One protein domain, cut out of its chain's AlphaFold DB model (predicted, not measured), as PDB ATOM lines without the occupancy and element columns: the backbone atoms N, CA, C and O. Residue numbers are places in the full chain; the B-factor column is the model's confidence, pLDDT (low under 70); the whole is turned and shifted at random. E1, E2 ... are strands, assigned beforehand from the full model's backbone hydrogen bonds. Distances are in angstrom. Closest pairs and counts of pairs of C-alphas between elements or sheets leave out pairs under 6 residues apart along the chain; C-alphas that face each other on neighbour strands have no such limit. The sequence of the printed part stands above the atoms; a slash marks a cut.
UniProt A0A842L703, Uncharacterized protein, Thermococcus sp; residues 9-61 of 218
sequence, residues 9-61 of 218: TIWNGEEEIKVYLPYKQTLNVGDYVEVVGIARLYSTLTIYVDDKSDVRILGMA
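Overview. This is residues 9 to 61 of the 218 residues of an uncharacterized protein of Thermococcus sp (UniProt A0A842L703). Two small sheets make the two legs of a V: a four-strand sheet, E1, E2, E5 and E4, whose strands turn steadily from edge to edge, and a two-strand ribbon, E3 and E6. The links from E2 to E3, from E3 to E4 and from E5 to E6 lead from one leg to the other, and the edge strand E1 brings the larger sheet near E3. The printed part has 53 residues with six named strands, E1 to E6 in order along the chain, and no named helix; the class is all strand. The larger sheet has the order E1, E2, E5, E4 and is mixed, while the ribbon is antiparallel. The whole is compact, with a radius of gyration of the C-alphas of 10.6 A and spans of 28 by 25 by 15 A.

Along the chain. Start in the larger sheet and find C-alpha 9 at (183.742, 122.916, 135.767), where E1 begins; it holds residues 9 to 11. E2, residues 16 to 20, is 13.2 A long and ends at C-alpha 20, (187.172, 130.890, 133.399). E5, residues 45 to 48, and E4, residues 38 to 41, each measure 10.2 A. In the ribbon, look for E3 at residues 31 to 35, 11.7 A long, and E6 at residues 55 to 60, the longest strand at 14.3 A, ending at C-alpha 60, (170.557, 124.849, 142.791).

Arrangement. In the larger sheet, look first at the inner strands E2 and E5, which are parallel at 19 degrees; N 47 and O 18 are 2.8 A apart, within hydrogen-bond range. On E2, the pairing is staggered: residues 16 to 18 pair with E1 and residues 18 to 20 with E5. E1 and E2 form an antiparallel hairpin, with N 10 and O 17 at 2.9 A. E4 and E5 form the other hairpin, with N 40 and O 46 at 2.8 A. From edge to edge the strands' lines turn by 84 degrees. Now follow E3, which runs on into E4 across residues 36 and 37, at 100 degrees. E3 and E6 are antiparallel at 154 degrees, with N 32 and O 59 at 2.8 A. E1 and E3 are near each other, with 7 pairs of C-alphas within 10 A. E2 and E3 are apart, but only just, at 8.2 A; E6 is apart from E2 and from E4.

Size, cuts and confidence. The farthest C-alphas are those of Tyr 42 and Gly 59, 29.1 A apart. The printed part has no cut and no long link. The mean pLDDT of the printed part is 94.6, and no printed residue is under 70.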
ATOM      1  N   THR A   9     184.208 123.924 136.725       97.38
ATOM      2  CA  THR A   9     183.742 122.916 135.767       97.38
ATOM      3  C   THR A   9     182.236 122.744 135.907       97.38
ATOM      4  O   THR A   9     181.732 122.390 136.982       97.38
ATOM      5  N   ILE A  10     181.513 122.968 134.815       97.12
ATOM      6  CA  ILE A  10     180.062 122.797 134.723       97.12
ATOM      7  C   ILE A  10     179.722 121.572 133.873       97.12
ATOM      8  O   ILE A  10     180.533 121.123 133.072       97.12
ATOM      9  N   TRP A  11     178.526 121.032 134.080       97.25
ATOM     10  CA  TRP A  11     177.958 119.964 133.264       97.25
ATOM     11  C   TRP A  11     176.805 120.558 132.468       97.25
ATOM     12  O   TRP A  11     175.937 121.191 133.071       97.25
ATOM     13  N   ASN A  12     176.809 120.390 131.148       94.31
ATOM     14  CA  ASN A  12     175.747 120.899 130.273       94.31
ATOM     15  C   ASN A  12     174.672 119.849 129.937       94.31
ATOM     16  O   ASN A  12     173.742 120.167 129.204       94.31
ATOM     17  N   GLY A  13     174.804 118.620 130.448       94.06
ATOM     18  CA  GLY A  13     173.964 117.472 130.087       94.06
ATOM     19  C   GLY A  13     174.725 116.381 129.330       94.06
ATOM     20  O   GLY A  13     174.357 115.215 129.419       94.06
ATOM     21  N   GLU A  14     175.824 116.733 128.661       93.12
ATOM     22  CA  GLU A  14     176.565 115.823 127.775       93.12
ATOM     23  C   GLU A  14     178.061 115.754 128.103       93.12
ATOM     24  O   GLU A  14     178.662 114.676 128.074       93.12
ATOM     25  N   GLU A  15     178.672 116.892 128.436       94.31
ATOM     26  CA  GLU A  15     180.103 116.999 128.692       94.31
ATOM     27  C   GLU A  15     180.457 117.983 129.817       94.31
ATOM     28  O   GLU A  15     179.664 118.821 130.263       94.31
ATOM     29  N   GLU A  16     181.695 117.858 130.299       95.88
ATOM     30  CA  GLU A  16     182.279 118.787 131.260       95.88
ATOM     31  C   GLU A  16     182.859 120.005 130.529       95.88
ATOM     32  O   GLU A  16     183.748 119.873 129.687       95.88
ATOM     33  N   ILE A  17     182.412 121.201 130.910       96.75
ATOM     34  CA  ILE A  17     182.870 122.473 130.343       96.75
ATOM     35  C   ILE A  17     183.667 123.234 131.396       96.75
ATOM     36  O   ILE A  17     183.193 123.440 132.518       96.75
ATOM     37  N   LYS A  18     184.864 123.698 131.033       97.25
ATOM     38  CA  LYS A  18     185.664 124.584 131.888       97.25
ATOM     39  C   LYS A  18     185.237 126.030 131.698       97.25
ATOM     40  O   LYS A  18     185.163 126.508 130.572       97.25
ATOM     41  N   VAL A  19     185.021 126.746 132.789       96.94
ATOM     42  CA  VAL A  19     184.598 128.148 132.774       96.94
ATOM     43  C   VAL A  19     185.618 128.985 133.528       96.94
ATOM     44  O   VAL A  19     185.788 128.821 134.737       96.94
ATOM     45  N   TYR A  20     186.293 129.884 132.814       96.38
ATOM     46  CA  TYR A  20     187.172 130.890 133.399       96.38
ATOM     47  C   TYR A  20     186.371 132.159 133.661       96.38
ATOM     48  O   TYR A  20     185.827 132.759 132.735       96.38
ATOM     49  N   LEU A  21     186.301 132.542 134.932       95.62
ATOM     50  CA  LEU A  21     185.481 133.655 135.403       95.62
ATOM     51  C   LEU A  21     186.336 134.923 135.544       95.62
ATOM     52  O   LEU A  21     187.512 134.828 135.927       95.62
ATOM     53  N   PRO A  22     185.776 136.116 135.307       92.31
ATOM     54  CA  PRO A  22     186.532 137.352 135.403       92.31
ATOM     55  C   PRO A  22     186.738 137.766 136.869       92.31
ATOM     56  O   PRO A  22     186.070 137.299 137.795       92.31
ATOM     57  N   TYR A  23     187.697 138.664 137.105       86.50
ATOM     58  CA  TYR A  23     187.887 139.367 138.387       86.50
ATOM     59  C   TYR A  23     187.946 138.482 139.651       86.50
ATOM     60  O   TYR A  23     187.428 138.869 140.699       86.50
ATOM     61  N   LYS A  24     188.589 137.306 139.571       85.81
ATOM     62  CA  LYS A  24     188.711 136.329 140.678       85.81
ATOM     63  C   LYS A  24     187.368 135.803 141.210       85.81
ATOM     64  O   LYS A  24     187.319 135.297 142.329       85.81
ATOM     65  N   GLN A  25     186.290 135.907 140.435       91.19
ATOM     66  CA  GLN A  25     185.029 135.257 140.780       91.19
ATOM     67  C   GLN A  25     185.182 133.737 140.804       91.19
ATOM     68  O   GLN A  25     186.046 133.174 140.127       91.19
ATOM     69  N   THR A  26     184.319 133.089 141.579       94.75
ATOM     70  CA  THR A  26     184.241 131.636 141.714       94.75
ATOM     71  C   THR A  26     182.786 131.199 141.727       94.75
ATOM     72  O   THR A  26     181.937 131.921 142.248       94.75
ATOM     73  N   LEU A  27     182.512 130.003 141.211       95.88
ATOM     74  CA  LEU A  27     181.212 129.342 141.355       95.88
ATOM     75  C   LEU A  27     181.235 128.336 142.505       95.88
ATOM     76  O   LEU A  27     182.285 127.737 142.774       95.88
ATOM     77  N   ASN A  28     180.085 128.120 143.144       96.38
ATOM     78  CA  ASN A  28     179.944 127.090 144.165       96.38
ATOM     79  C   ASN A  28     179.548 125.762 143.526       96.38
ATOM     80  O   ASN A  28     178.913 125.694 142.473       96.38
ATOM     81  N   VAL A  29     179.947 124.671 144.171       97.50
ATOM     82  CA  VAL A  29     179.521 123.334 143.760       97.50
ATOM     83  C   VAL A  29     178.017 123.200 144.017       97.50
ATOM     84  O   VAL A  29     177.542 123.608 145.068       97.50
ATOM     85  N   GLY A  30     177.277 122.617 143.072       97.69
ATOM     86  CA  GLY A  30     175.819 122.473 143.177       97.69
ATOM     87  C   GLY A  30     175.006 123.601 142.539       97.69
ATOM     88  O   GLY A  30     173.842 123.368 142.223       97.69
ATOM     89  N   ASP A  31     175.609 124.758 142.242       97.69
ATOM     90  CA  ASP A  31     174.906 125.857 141.567       97.69
ATOM     91  C   ASP A  31     174.425 125.426 140.169       97.69
ATOM     92  O   ASP A  31     175.168 124.803 139.397       97.69
ATOM     93  N   TYR A  32     173.196 125.789 139.812       97.81
ATOM     94  CA  TYR A  32     172.700 125.782 138.440       97.81
ATOM     95  C   TYR A  32     172.912 127.174 137.851       97.81
ATOM     96  O   TYR A  32     172.475 128.171 138.426       97.81
ATOM     97  N   VAL A  33     173.641 127.251 136.740       97.38
ATOM     98  CA  VAL A  33     174.152 128.519 136.212       97.38
ATOM     99  C   VAL A  33     173.896 128.643 134.720       97.38
ATOM    100  O   VAL A  33     173.961 127.660 133.986       97.38
ATOM    101  N   GLU A  34     173.668 129.873 134.287       96.94
ATOM    102  CA  GLU A  34     173.753 130.310 132.900       96.94
ATOM    103  C   GLU A  34     175.053 131.103 132.737       96.94
ATOM    104  O   GLU A  34     175.364 131.975 133.552       96.94
ATOM    105  N   VAL A  35     175.838 130.754 131.718       96.12
ATOM    106  CA  VAL A  35     177.141 131.363 131.445       96.12
ATOM    107  C   VAL A  35     177.211 131.733 129.971       96.12
ATOM    108  O   VAL A  35     177.063 130.869 129.108       96.12
ATOM    109  N   VAL A  36     177.495 133.002 129.695       96.31
ATOM    110  CA  VAL A  36     177.771 133.522 128.355       96.31
ATOM    111  C   VAL A  36     179.245 133.912 128.278       96.31
ATOM    112  O   VAL A  36     179.836 134.392 129.239       96.31
ATOM    113  N   GLY A  37     179.885 133.648 127.144       95.62
ATOM    114  CA  GLY A  37     181.290 133.986 126.965       95.62
ATOM    115  C   GLY A  37     181.856 133.472 125.653       95.62
ATOM    116  O   GLY A  37     181.148 132.933 124.802       95.62
ATOM    117  N   ILE A  38     183.166 133.625 125.494       95.94
ATOM    118  CA  ILE A  38     183.885 133.183 124.301       95.94
ATOM    119  C   ILE A  38     184.229 131.703 124.458       95.94
ATOM    120  O   ILE A  38     185.070 131.330 125.280       95.94
ATOM    121  N   ALA A  39     183.598 130.863 123.641       95.88
ATOM    122  CA  ALA A  39     183.881 129.437 123.589       95.88
ATOM    123  C   ALA A  39     185.169 129.148 122.800       95.88
ATOM    124  O   ALA A  39     185.380 129.654 121.696       95.88
ATOM    125  N   ARG A  40     186.028 128.292 123.356       94.75
ATOM    126  CA  ARG A  40     187.197 127.718 122.687       94.75
ATOM    127  C   ARG A  40     187.230 126.216 122.914       94.75
ATOM    128  O   ARG A  40     187.150 125.751 124.050       94.75
ATOM    129  N   LEU A  41     187.387 125.467 121.829       90.31
ATOM    130  CA  LEU A  41     187.541 124.020 121.875       90.31
ATOM    131  C   LEU A  41     189.029 123.664 121.817       90.31
ATOM    132  O   LEU A  41     189.705 123.952 120.831       90.31
ATOM    133  N   TYR A  42     189.522 123.043 122.887       83.38
ATOM    134  CA  TYR A  42     190.832 122.393 122.919       83.38
ATOM    135  C   TYR A  42     190.621 120.877 123.046       83.38
ATOM    136  O   TYR A  42     189.965 120.274 122.204       83.38
ATOM    137  N   SER A  43     191.120 120.259 124.120       84.50
ATOM    138  CA  SER A  43     190.747 118.898 124.534       84.50
ATOM    139  C   SER A  43     189.440 118.843 125.333       84.50
ATOM    140  O   SER A  43     188.894 117.769 125.549       84.50
ATOM    141  N   THR A  44     188.971 119.996 125.813       89.62
ATOM    142  CA  THR A  44     187.703 120.202 126.525       89.62
ATOM    143  C   THR A  44     187.121 121.539 126.085       89.62
ATOM    144  O   THR A  44     187.880 122.481 125.812       89.62
ATOM    145  N   LEU A  45     185.794 121.634 126.009       94.25
ATOM    146  CA  LEU A  45     185.121 122.899 125.751       94.25
ATOM    147  C   LEU A  45     185.406 123.864 126.910       94.25
ATOM    148  O   LEU A  45     185.206 123.542 128.083       94.25
ATOM    149  N   THR A  46     185.939 125.036 126.578       96.81
ATOM    150  CA  THR A  46     186.313 126.069 127.546       96.81
ATOM    151  C   THR A  46     185.592 127.367 127.219       96.81
ATOM    152  O   THR A  46     185.614 127.811 126.074       96.81
ATOM    153  N   ILE A  47     184.982 127.994 128.218       96.69
ATOM    154  CA  ILE A  47     184.316 129.291 128.107       96.69
ATOM    155  C   ILE A  47     185.128 130.319 128.893       96.69
ATOM    156  O   ILE A  47     185.411 130.128 130.078       96.69
ATOM    157  N   TYR A  48     185.503 131.403 128.221       96.19
ATOM    158  CA  TYR A  48     186.118 132.575 128.837       96.19
ATOM    159  C   TYR A  48     185.065 133.661 128.984       96.19
ATOM    160  O   TYR A  48     184.499 134.112 127.986       96.19
ATOM    161  N   VAL A  49     184.803 134.052 130.224       96.12
ATOM    162  CA  VAL A  49     183.796 135.053 130.558       96.12
ATOM    163  C   VAL A  49     184.485 136.390 130.814       96.12
ATOM    164  O   VAL A  49     185.477 136.433 131.545       96.12
ATOM    165  N   ASP A  50     183.980 137.456 130.193       92.38
ATOM    166  CA  ASP A  50     184.593 138.789 130.247       92.38
ATOM    167  C   ASP A  50     183.947 139.664 131.333       92.38
ATOM    168  O   ASP A  50     184.650 140.224 132.176       92.38
ATOM    169  N   ASP A  51     182.608 139.695 131.399       92.56
ATOM    170  CA  ASP A  51     181.866 140.461 132.405       92.56
ATOM    171  C   ASP A  51     181.199 139.567 133.465       92.56
ATOM    172  O   ASP A  51     180.817 138.421 133.236       92.56
ATOM    173  N   LYS A  52     181.020 140.117 134.666       89.19
ATOM    174  CA  LYS A  52     180.280 139.469 135.753       89.19
ATOM    175  C   LYS A  52     178.802 139.270 135.412       89.19
ATOM    176  O   LYS A  52     178.204 138.329 135.925       89.19
ATOM    177  N   SER A  53     178.207 140.150 134.602       92.38
ATOM    178  CA  SER A  53     176.804 140.057 134.178       92.38
ATOM    179  C   SER A  53     176.516 138.829 133.323       92.38
ATOM    180  O   SER A  53     175.370 138.386 133.266       92.38
ATOM    181  N   ASP A  54     177.550 138.261 132.704       94.50
ATOM    182  CA  ASP A  54     177.447 137.098 131.824       94.50
ATOM    183  C   ASP A  54     177.399 135.770 132.598       94.50
ATOM    184  O   ASP A  54     177.321 134.695 132.003       94.50
ATOM    185  N   VAL A  55     177.429 135.830 133.935       95.31
ATOM    186  CA  VAL A  55     177.272 134.680 134.827       95.31
ATOM    187  C   VAL A  55     176.042 134.890 135.692       95.31
ATOM    188  O   VAL A  55     176.010 135.757 136.566       95.31
ATOM    189  N   ARG A  56     175.027 134.053 135.495       96.25
ATOM    190  CA  ARG A  56     173.788 134.093 136.273       96.25
ATOM    191  C   ARG A  56     173.618 132.798 137.045       96.25
ATOM    192  O   ARG A  56     173.544 131.722 136.463       96.25
ATOM    193  N   ILE A  57     173.525 132.907 138.368       96.31
ATOM    194  CA  ILE A  57     173.147 131.784 139.230       96.31
ATOM    195  C   ILE A  57     171.622 131.694 139.208       96.31
ATOM    196  O   ILE A  57     170.932 132.599 139.674       96.31
ATOM    197  N   LEU A  58     171.106 130.616 138.627       97.06
ATOM    198  CA  LEU A  58     169.676 130.372 138.444       97.06
ATOM    199  C   LEU A  58     169.054 129.607 139.622       97.06
ATOM    200  O   LEU A  58     167.834 129.503 139.715       97.06
ATOM    201  N   GLY A  59     169.882 129.078 140.522       96.56
ATOM    202  CA  GLY A  59     169.465 128.338 141.708       96.56
ATOM    203  C   GLY A  59     170.399 127.167 141.981       96.56
ATOM    204  O   GLY A  59     171.574 127.203 141.622       96.56
ATOM    205  N   MET A  60     169.858 126.118 142.593       97.31
ATOM    206  CA  MET A  60     170.557 124.849 142.791       97.31
ATOM    207  C   MET A  60     170.211 123.873 141.670       97.31
ATOM    208  O   MET A  60     169.122 123.933 141.094       97.31
ATOM    209  N   ALA A  61     171.124 122.950 141.383       97.50
ATOM    210  CA  ALA A  61     170.842 121.831 140.499       97.50
ATOM    211  C   ALA A  61     169.660 120.990 141.011       97.50
ATOM    212  O   ALA A  61     169.353 120.956 142.207       97.50
TER     213      ALA A  61